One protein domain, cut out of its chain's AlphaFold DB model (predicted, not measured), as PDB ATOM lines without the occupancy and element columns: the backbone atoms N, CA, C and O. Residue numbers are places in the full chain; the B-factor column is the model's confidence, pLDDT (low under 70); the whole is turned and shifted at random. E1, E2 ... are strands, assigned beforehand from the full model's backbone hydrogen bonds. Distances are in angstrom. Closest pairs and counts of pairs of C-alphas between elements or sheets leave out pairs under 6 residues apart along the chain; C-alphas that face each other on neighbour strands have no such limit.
ATOM      1  N   LYS A 161     274.410 159.831 148.106       65.81
ATOM      2  CA  LYS A 161     275.195 160.968 148.534       65.81
ATOM      3  C   LYS A 161     276.451 160.960 147.690       65.81
ATOM      4  O   LYS A 161     277.192 159.976 147.691       65.81
ATOM      5  N   PHE A 162     276.659 162.057 146.977       62.62
ATOM      6  CA  PHE A 162     277.980 162.410 146.490       62.62
ATOM      7  C   PHE A 162     278.766 162.843 147.712       62.62
ATOM      8  O   PHE A 162     278.376 163.789 148.403       62.62
ATOM      9  N   VAL A 163     279.790 162.065 148.034       64.12
ATOM     10  CA  VAL A 163     280.680 162.359 149.142       64.12
ATOM     11  C   VAL A 163     282.030 162.694 148.548       64.12
ATOM     12  O   VAL A 163     282.740 161.818 148.053       64.12
ATOM     13  N   THR A 164     282.366 163.978 148.592       60.81
ATOM     14  CA  THR A 164     283.699 164.457 148.236       60.81
ATOM     15  C   THR A 164     284.579 164.361 149.464       60.81
ATOM     16  O   THR A 164     284.198 164.812 150.542       60.81
ATOM     17  N   PHE A 165     285.749 163.760 149.314       61.41
ATOM     18  CA  PHE A 165     286.760 163.681 150.353       61.41
ATOM     19  C   PHE A 165     287.928 164.591 149.987       61.41
ATOM     20  O   PHE A 165     288.474 164.456 148.894       61.41
ATOM     21  N   SER A 166     288.324 165.493 150.891       55.62
ATOM     22  CA  SER A 166     289.511 166.349 150.731       55.62
ATOM     23  C   SER A 166     290.416 166.266 151.963       55.62
ATOM     24  O   SER A 166     289.928 166.266 153.095       55.62
ATOM     25  N   GLY A 167     291.728 166.174 151.747       49.09
ATOM     26  CA  GLY A 167     292.738 166.155 152.808       49.09
ATOM     27  C   GLY A 167     294.075 165.578 152.332       49.09
ATOM     28  O   GLY A 167     294.130 164.464 151.813       49.09
ATOM     29  N   GLY A 168     295.146 166.359 152.501       41.34
ATOM     30  CA  GLY A 168     296.487 166.149 151.946       41.34
ATOM     31  C   GLY A 168     297.209 164.801 152.176       41.34
ATOM     32  O   GLY A 168     296.872 163.973 153.016       41.34
ATOM     33  N   LYS A 169     298.255 164.642 151.346       43.41
ATOM     34  CA  LYS A 169     299.125 163.489 151.015       43.41
ATOM     35  C   LYS A 169     299.048 162.217 151.882       43.41
ATOM     36  O   LYS A 169     299.684 162.144 152.924       43.41
ATOM     37  N   THR A 170     298.573 161.124 151.271       42.81
ATOM     38  CA  THR A 170     299.439 159.947 151.020       42.81
ATOM     39  C   THR A 170     299.083 159.226 149.707       42.81
ATOM     40  O   THR A 170     297.902 159.068 149.401       42.81
ATOM     41  N   PRO A 171     300.099 158.698 148.995       39.16
ATOM     42  CA  PRO A 171     300.042 157.470 148.199       39.16
ATOM     43  C   PRO A 171     300.111 156.204 149.101       39.16
ATOM     44  O   PRO A 171     301.025 155.401 148.958       39.16
ATOM     45  N   TYR A 172     299.121 156.049 150.003       47.16
ATOM     46  CA  TYR A 172     298.834 154.906 150.922       47.16
ATOM     47  C   TYR A 172     299.921 154.582 151.980       47.16
ATOM     48  O   TYR A 172     301.089 154.850 151.765       47.16
ATOM     49  N   ASP A 173     299.670 154.068 153.191       46.06
ATOM     50  CA  ASP A 173     298.575 153.294 153.796       46.06
ATOM     51  C   ASP A 173     298.088 153.968 155.109       46.06
ATOM     52  O   ASP A 173     298.829 154.717 155.741       46.06
ATOM     53  N   GLY A 174     296.837 153.726 155.528       51.12
ATOM     54  CA  GLY A 174     296.272 154.270 156.785       51.12
ATOM     55  C   GLY A 174     295.459 155.576 156.688       51.12
ATOM     56  O   GLY A 174     295.025 156.101 157.709       51.12
ATOM     57  N   THR A 175     295.195 156.098 155.485       50.78
ATOM     58  CA  THR A 175     294.487 157.382 155.303       50.78
ATOM     59  C   THR A 175     293.013 157.306 155.708       50.78
ATOM     60  O   THR A 175     292.261 156.473 155.180       50.78
ATOM     61  N   THR A 176     292.614 158.223 156.587       51.75
ATOM     62  CA  THR A 176     291.229 158.581 156.910       51.75
ATOM     63  C   THR A 176     290.695 159.518 155.836       51.75
ATOM     64  O   THR A 176     291.297 160.557 155.579       51.75
ATOM     65  N   LEU A 177     289.572 159.170 155.215       52.81
ATOM     66  CA  LEU A 177     288.876 160.071 154.304       52.81
ATOM     67  C   LEU A 177     287.804 160.836 155.105       52.81
ATOM     68  O   LEU A 177     286.964 160.203 155.750       52.81
ATOM     69  N   HIS A 178     287.851 162.176 155.090       50.06
ATOM     70  CA  HIS A 178     286.831 163.061 155.678       50.06
ATOM     71  C   HIS A 178     285.897 163.645 154.615       50.06
ATOM     72  O   HIS A 178     286.359 164.286 153.674       50.06
ATOM     73  N   ALA A 179     284.597 163.387 154.755       55.94
ATOM     74  CA  ALA A 179     283.577 163.906 153.855       55.94
ATOM     75  C   ALA A 179     283.484 165.434 153.989       55.94
ATOM     76  O   ALA A 179     283.190 165.933 155.074       55.94
ATOM     77  N   THR A 180     283.711 166.171 152.906       48.66
ATOM     78  CA  THR A 180     283.629 167.639 152.868       48.66
ATOM     79  C   THR A 180     282.405 168.171 152.148       48.66
ATOM     80  O   THR A 180     282.040 169.329 152.334       48.66
ATOM     81  N   THR A 181     281.693 167.342 151.391       51.84
ATOM     82  CA  THR A 181     280.390 167.717 150.839       51.84
ATOM     83  C   THR A 181     279.441 166.540 150.940       51.84
ATOM     84  O   THR A 181     279.766 165.432 150.529       51.84
ATOM     85  N   VAL A 182     278.276 166.789 151.534       47.62
ATOM     86  CA  VAL A 182     277.149 165.862 151.583       47.62
ATOM     87  C   VAL A 182     275.936 166.640 151.095       47.62
ATOM     88  O   VAL A 182     275.459 167.532 151.792       47.62
ATOM     89  N   LEU A 183     275.450 166.330 149.895       38.03
ATOM     90  CA  LEU A 183     274.266 166.991 149.345       38.03
ATOM     91  C   LEU A 183     272.981 166.401 149.966       38.03
ATOM     92  O   LEU A 183     272.816 165.176 149.968       38.03
ATOM     93  N   PRO A 184     272.055 167.222 150.502       34.41
ATOM     94  CA  PRO A 184     270.732 166.764 150.925       34.41
ATOM     95  C   PRO A 184     269.799 166.546 149.722       34.41
ATOM     96  O   PRO A 184     269.678 167.409 148.859       34.41
ATOM     97  N   ALA A 185     269.060 165.432 149.705       40.03
ATOM     98  CA  ALA A 185     268.171 165.027 148.604       40.03
ATOM     99  C   ALA A 185     266.818 165.781 148.528       40.03
ATOM    100  O   ALA A 185     265.901 165.329 147.851       40.03
ATOM    101  N   ALA A 186     266.662 166.910 149.225       33.00
ATOM    102  CA  ALA A 186     265.388 167.638 149.303       33.00
ATOM    103  C   ALA A 186     265.263 168.825 148.325       33.00
ATOM    104  O   ALA A 186     264.267 169.541 148.373       33.00
ATOM    105  N   LEU A 187     266.241 169.061 147.444       31.30
ATOM    106  CA  LEU A 187     266.249 170.213 146.532       31.30
ATOM    107  C   LEU A 187     266.643 169.781 145.114       31.30
ATOM    108  O   LEU A 187     267.774 169.973 144.685       31.30
ATOM    109  N   ALA A 209     294.395 166.402 146.294       58.59
ATOM    110  CA  ALA A 209     293.699 165.319 145.623       58.59
ATOM    111  C   ALA A 209     292.347 165.084 146.312       58.59
ATOM    112  O   ALA A 209     292.304 164.681 147.478       58.59
ATOM    113  N   SER A 210     291.260 165.345 145.592       63.94
ATOM    114  CA  SER A 210     289.910 165.032 146.035       63.94
ATOM    115  C   SER A 210     289.455 163.708 145.427       63.94
ATOM    116  O   SER A 210     289.814 163.353 144.302       63.94
ATOM    117  N   ILE A 211     288.694 162.939 146.202       72.69
ATOM    118  CA  ILE A 211     288.025 161.728 145.718       72.69
ATOM    119  C   ILE A 211     286.529 161.972 145.823       72.69
ATOM    120  O   ILE A 211     286.022 162.232 146.914       72.69
ATOM    121  N   GLU A 212     285.834 161.855 144.701       75.62
ATOM    122  CA  GLU A 212     284.380 161.825 144.656       75.62
ATOM    123  C   GLU A 212     283.918 160.368 144.608       75.62
ATOM    124  O   GLU A 212     284.358 159.587 143.759       75.62
ATOM    125  N   ILE A 213     283.063 159.986 145.556       81.94
ATOM    126  CA  ILE A 213     282.383 158.691 145.537       81.94
ATOM    127  C   ILE A 213     280.874 158.896 145.613       81.94
ATOM    128  O   ILE A 213     280.380 159.810 146.276       81.94
ATOM    129  N   THR A 214     280.143 157.987 144.978       82.75
ATOM    130  CA  THR A 214     278.692 157.884 145.121       82.75
ATOM    131  C   THR A 214     278.389 156.733 146.060       82.75
ATOM    132  O   THR A 214     278.816 155.605 145.813       82.75
ATOM    133  N   VAL A 215     277.657 156.995 147.141       83.44
ATOM    134  CA  VAL A 215     277.304 155.963 148.126       83.44
ATOM    135  C   VAL A 215     275.804 155.874 148.343       83.44
ATOM    136  O   VAL A 215     275.121 156.891 148.408       83.44
ATOM    137  N   LEU A 216     275.315 154.653 148.530       83.38
ATOM    138  CA  LEU A 216     274.003 154.357 149.083       83.38
ATOM    139  C   LEU A 216     274.124 154.274 150.608       83.38
ATOM    140  O   LEU A 216     274.767 153.365 151.144       83.38
ATOM    141  N   CYS A 217     273.521 155.226 151.318       80.50
ATOM    142  CA  CYS A 217     273.460 155.168 152.775       80.50
ATOM    143  C   CYS A 217     272.483 154.092 153.234       80.50
ATOM    144  O   CYS A 217     271.317 154.076 152.847       80.50
ATOM    145  N   LEU A 218     272.976 153.219 154.098       80.38
ATOM    146  CA  LEU A 218     272.240 152.116 154.675       80.38
ATOM    147  C   LEU A 218     272.034 152.353 156.169       80.38
ATOM    148  O   LEU A 218     272.788 153.061 156.848       80.38
ATOM    149  N   GLY A 219     271.037 151.659 156.694       70.31
ATOM    150  CA  GLY A 219     270.805 151.516 158.113       70.31
ATOM    151  C   GLY A 219     272.031 151.177 158.958       70.31
ATOM    152  O   GLY A 219     272.910 150.423 158.535       70.31
ATOM    153  N   GLY A 220     272.056 151.692 160.189       74.00
ATOM    154  CA  GLY A 220     273.067 151.359 161.195       74.00
ATOM    155  C   GLY A 220     274.405 152.052 160.962       74.00
ATOM    156  O   GLY A 220     275.437 151.535 161.378       74.00
ATOM    157  N   GLY A 221     274.400 153.189 160.258       80.62
ATOM    158  CA  GLY A 221     275.618 153.903 159.887       80.62
ATOM    159  C   GLY A 221     276.455 153.106 158.892       80.62
ATOM    160  O   GLY A 221     277.662 153.033 159.048       80.62
ATOM    161  N   ARG A 222     275.842 152.456 157.902       86.94
ATOM    162  CA  ARG A 222     276.564 151.728 156.850       86.94
ATOM    163  C   ARG A 222     276.468 152.502 155.536       86.94
ATOM    164  O   ARG A 222     275.499 153.220 155.308       86.94
ATOM    165  N   ALA A 223     277.459 152.378 154.664       86.94
ATOM    166  CA  ALA A 223     277.427 152.978 153.333       86.94
ATOM    167  C   ALA A 223     277.931 151.978 152.296       86.94
ATOM    168  O   ALA A 223     279.032 151.449 152.439       86.94
ATOM    169  N   TYR A 224     277.126 151.728 151.269       89.88
ATOM    170  CA  TYR A 224     277.494 150.907 150.123       89.88
ATOM    171  C   TYR A 224     277.983 151.802 148.990       89.88
ATOM    172  O   TYR A 224     277.258 152.689 148.549       89.88
ATOM    173  N   VAL A 225     279.216 151.603 148.534       88.94
ATOM    174  CA  VAL A 225     279.790 152.427 147.468       88.94
ATOM    175  C   VAL A 225     279.245 151.967 146.121       88.94
ATOM    176  O   VAL A 225     279.460 150.827 145.712       88.94
ATOM    177  N   LEU A 226     278.545 152.866 145.436       86.81
ATOM    178  CA  LEU A 226     278.014 152.649 144.095       86.81
ATOM    179  C   LEU A 226     279.047 152.994 143.025       86.81
ATOM    180  O   LEU A 226     279.149 152.289 142.033       86.81
ATOM    181  N   ASP A 227     279.828 154.053 143.230       87.56
ATOM    182  CA  ASP A 227     280.863 154.474 142.287       87.56
ATOM    183  C   ASP A 227     281.985 155.224 143.012       87.56
ATOM    184  O   ASP A 227     281.775 155.801 144.081       87.56
ATOM    185  N   GLY A 228     283.172 155.220 142.417       85.50
ATOM    186  CA  GLY A 228     284.339 155.965 142.863       85.50
ATOM    187  C   GLY A 228     285.607 155.116 142.935       85.50
ATOM    188  O   GLY A 228     285.585 153.880 142.990       85.50
ATOM    189  N   LYS A 229     286.750 155.804 142.924       79.69
ATOM    190  CA  LYS A 229     288.082 155.191 142.956       79.69
ATOM    191  C   LYS A 229     288.950 155.851 144.015       79.69
ATOM    192  O   LYS A 229     288.940 157.068 144.162       79.69
ATOM    193  N   ARG A 230     289.773 155.059 144.693       73.50
ATOM    194  CA  ARG A 230     290.835 155.540 145.576       73.50
ATOM    195  C   ARG A 230     292.164 155.266 144.892       73.50
ATOM    196  O   ARG A 230     292.589 154.119 144.838       73.50
ATOM    197  N   GLY A 231     292.737 156.324 144.300       66.50
ATOM    198  CA  GLY A 231     293.970 156.330 143.490       66.50
ATOM    199  C   GLY A 231     294.224 155.019 142.746       66.50
ATOM    200  O   GLY A 231     295.165 154.287 143.044       66.50
ATOM    201  N   GLY A 232     293.321 154.743 141.804       73.25
ATOM    202  CA  GLY A 232     293.340 153.577 140.925       73.25
ATOM    203  C   GLY A 232     292.474 152.404 141.389       73.25
ATOM    204  O   GLY A 232     291.887 151.737 140.541       73.25
ATOM    205  N   GLU A 233     292.328 152.178 142.696       79.38
ATOM    206  CA  GLU A 233     291.536 151.069 143.242       79.38
ATOM    207  C   GLU A 233     290.036 151.388 143.175       79.38
ATOM    208  O   GLU A 233     289.594 152.439 143.645       79.38
ATOM    209  N   ALA A 234     289.240 150.494 142.583       86.19
ATOM    210  CA  ALA A 234     287.787 150.633 142.546       86.19
ATOM    211  C   ALA A 234     287.201 150.402 143.946       86.19
ATOM    212  O   ALA A 234     287.442 149.366 144.560       86.19
ATOM    213  N   LEU A 235     286.422 151.366 144.442       86.88
ATOM    214  CA  LEU A 235     285.721 151.241 145.725       86.88
ATOM    215  C   LEU A 235     284.301 150.685 145.567       86.88
ATOM    216  O   LEU A 235     283.703 150.241 146.548       86.88
ATOM    217  N   ALA A 236     283.761 150.732 144.346       92.50
ATOM    218  CA  ALA A 236     282.417 150.283 144.018       92.50
ATOM    219  C   ALA A 236     282.193 148.821 144.446       92.50
ATOM    220  O   ALA A 236     283.024 147.949 144.196       92.50
ATOM    221  N   GLY A 237     281.063 148.554 145.100       93.00
ATOM    222  CA  GLY A 237     280.698 147.223 145.589       93.00
ATOM    223  C   GLY A 237     281.068 146.947 147.045       93.00
ATOM    224  O   GLY A 237     280.649 145.925 147.585       93.00
ATOM    225  N   ILE A 238     281.792 147.846 147.712       92.44
ATOM    226  CA  ILE A 238     282.213 147.658 149.104       92.44
ATOM    227  C   ILE A 238     281.248 148.377 150.055       92.44
ATOM    228  O   ILE A 238     280.816 149.504 149.806       92.44
ATOM    229  N   VAL A 239     280.922 147.729 151.175       91.00
ATOM    230  CA  VAL A 239     280.133 148.305 152.270       91.00
ATOM    231  C   VAL A 239     281.053 148.679 153.424       91.00
ATOM    232  O   VAL A 239     281.783 147.835 153.946       91.00
ATOM    233  N   TYR A 240     280.965 149.923 153.881       89.56
ATOM    234  CA  TYR A 240     281.726 150.441 155.014       89.56
ATOM    235  C   TYR A 240     280.820 150.745 156.203       89.56
ATOM    236  O   TYR A 240     279.699 151.222 156.037       89.56
ATOM    237  N   GLN A 241     281.342 150.532 157.408       88.88
ATOM    238  CA  GLN A 241     280.807 151.108 158.630       88.88
ATOM    239  C   GLN A 241     281.261 152.566 158.708       88.88
ATOM    240  O   GLN A 241     282.452 152.882 158.681       88.88
ATOM    241  N   VAL A 242     280.296 153.454 158.837       81.62
ATOM    242  CA  VAL A 242     280.435 154.898 158.878       81.62
ATOM    243  C   VAL A 242     280.051 155.365 160.283       81.62
ATOM    244  O   VAL A 242     278.916 155.221 160.728       81.62
ATOM    245  N   SER A 243     281.028 155.888 161.022       75.88
ATOM    246  CA  SER A 243     280.786 156.569 162.303       75.88
ATOM    247  C   SER A 243     280.319 158.006 162.055       75.88
ATOM    248  O   SER A 243     280.489 158.503 160.947       75.88
ATOM    249  N   GLY A 244     279.790 158.704 163.069       66.56
ATOM    250  CA  GLY A 244     279.224 160.067 162.942       66.56
ATOM    251  C   GLY A 244     280.130 161.138 162.303       66.56
ATOM    252  O   GLY A 244     279.649 162.199 161.930       66.56
ATOM    253  N   SER A 245     281.419 160.848 162.121       66.62
ATOM    254  CA  SER A 245     282.399 161.638 161.366       66.62
ATOM    255  C   SER A 245     282.418 161.380 159.847       66.62
ATOM    256  O   SER A 245     283.264 161.935 159.153       66.62
ATOM    257  N   TYR A 246     281.562 160.496 159.329       68.12
ATOM    258  CA  TYR A 246     281.544 160.038 157.935       68.12
ATOM    259  C   TYR A 246     282.882 159.480 157.417       68.12
ATOM    260  O   TYR A 246     283.196 159.580 156.233       68.12
ATOM    261  N   THR A 247     283.684 158.871 158.300       70.00
ATOM    262  CA  THR A 247     285.009 158.361 157.925       70.00
ATOM    263  C   THR A 247     284.977 156.913 157.453       70.00
ATOM    264  O   THR A 247     284.547 156.009 158.178       70.00
ATOM    265  N   MET A 248     285.509 156.681 156.251       72.50
ATOM    266  CA  MET A 248     285.640 155.356 155.641       72.50
ATOM    267  C   MET A 248     287.078 154.849 155.775       72.50
ATOM    268  O   MET A 248     288.011 155.417 155.207       72.50
ATOM    269  N   HIS A 249     287.263 153.765 156.526       75.81
ATOM    270  CA  HIS A 249     288.567 153.134 156.738       75.81
ATOM    271  C   HIS A 249     288.545 151.675 156.273       75.81
ATOM    272  O   HIS A 249     287.513 151.012 156.359       75.81
ATOM    273  N   LYS A 250     289.698 151.140 155.841       78.19
ATOM    274  CA  LYS A 250     289.828 149.727 155.429       78.19
ATOM    275  C   LYS A 250     289.428 148.749 156.546       78.19
ATOM    276  O   LYS A 250     288.788 147.742 156.277       78.19
ATOM    277  N   ASN A 251     289.738 149.069 157.804       83.31
ATOM    278  CA  ASN A 251     289.344 148.263 158.969       83.31
ATOM    279  C   ASN A 251     287.847 148.368 159.324       83.31
ATOM    280  O   ASN A 251     287.391 147.679 160.229       83.31
ATOM    281  N   LYS A 252     287.086 149.217 158.621       86.81
ATOM    282  CA  LYS A 252     285.636 149.371 158.769       86.81
ATOM    283  C   LYS A 252     284.852 148.725 157.621       86.81
ATOM    284  O   LYS A 252     283.666 149.005 157.479       86.81
ATOM    285  N   ILE A 253     285.476 147.898 156.781       90.88
ATOM    286  CA  ILE A 253     284.752 147.162 155.734       90.88
ATOM    287  C   ILE A 253     283.814 146.145 156.397       90.88
ATOM    288  O   ILE A 253     284.259 145.221 157.076       90.88
ATOM    289  N   VAL A 254     282.511 146.321 156.182       93.56
ATOM    290  CA  VAL A 254     281.452 145.433 156.684       93.56
ATOM    291  C   VAL A 254     281.222 144.283 155.717       93.56
ATOM    292  O   VAL A 254     281.030 143.153 156.157       93.56
ATOM    293  N   ALA A 255     281.268 144.545 154.412       95.00
ATOM    294  CA  ALA A 255     281.113 143.550 153.356       95.00
ATOM    295  C   ALA A 255     281.860 143.996 152.092       95.00
ATOM    296  O   ALA A 255     281.988 145.194 151.838       95.00
ATOM    297  N   LYS A 256     282.354 143.044 151.301       95.81
ATOM    298  CA  LYS A 256     283.060 143.293 150.034       95.81
ATOM    299  C   LYS A 256     282.142 143.226 148.813       95.81
ATOM    300  O   LYS A 256     282.605 143.470 147.705       95.81
ATOM    301  N   SER A 257     280.884 142.842 149.007       95.62
ATOM    302  CA  SER A 257     279.874 142.764 147.957       95.62
ATOM    303  C   SER A 257     278.481 143.031 148.533       95.62
ATOM    304  O   SER A 257     278.280 142.974 149.754       95.62
ATOM    305  N   TRP A 258     277.511 143.313 147.661       95.06
ATOM    306  CA  TRP A 258     276.116 143.480 148.067       95.06
ATOM    307  C   TRP A 258     275.551 142.166 148.604       95.06
ATOM    308  O   TRP A 258     274.923 142.136 149.658       95.06
ATOM    309  N   LEU A 259     275.828 141.050 147.929       96.19
ATOM    310  CA  LEU A 259     275.372 139.744 148.392       96.19
ATOM    311  C   LEU A 259     275.982 139.350 149.745       96.19
ATOM    312  O   LEU A 259     275.269 138.821 150.596       96.19
TER     313      LEU A 259
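This is residues 161 to 187 and 209 to 259 of the 282 residues of the protein "F-box domain-containing protein" of Phlebia centrifuga (UniProt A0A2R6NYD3). With little regular structure, this domain is one strongly twisted antiparallel sheet, order E2 E1 E3 E4 E5 E6; the loop of residues 166 to 178 reaches out from E1 and folds back to E2. The printed part has 78 residues, 29 of them in six named strands, E1 to E6 along the chain; the class is all strand. It is compact, radius of gyration of the C-alphas 11.9 A, spanning 33 by 32 by 21 A.

Find C-alpha 211 at (288.025, 161.728, 145.718); from there E3, residues 211 to 218, runs 20.5 A, bending by 51 degrees at residue 214. E4 is residues 222 to 227, 15.4 A; E1 is 161 to 165, 12.0 A. E2 is 179 to 182, E5 239 to 241, and E6 253 to 255, ending at (281.113, 143.550, 153.356).

E3 E4 E5 E6 form a meander of hairpins, each strand the antiparallel neighbour of the one before: find N 216 and O 224 at 2.8 A, N 223 and O 240 at 2.9 A, N 239 and O 255 at 2.8 A. E1 is antiparallel to E3, N 163 and O 213 2.9 A apart, and forms a hairpin with edge strand E2, N 180 and O 164 2.8 A apart.

Residues 188 to 208 are cut out, C-alphas 187 and 209 27.9 A apart. Links E1 to E2, E4 to E5 and E5 to E6 are long. Mean pLDDT of the printed part is 70.5; residues 161 to 187 are among those under 70.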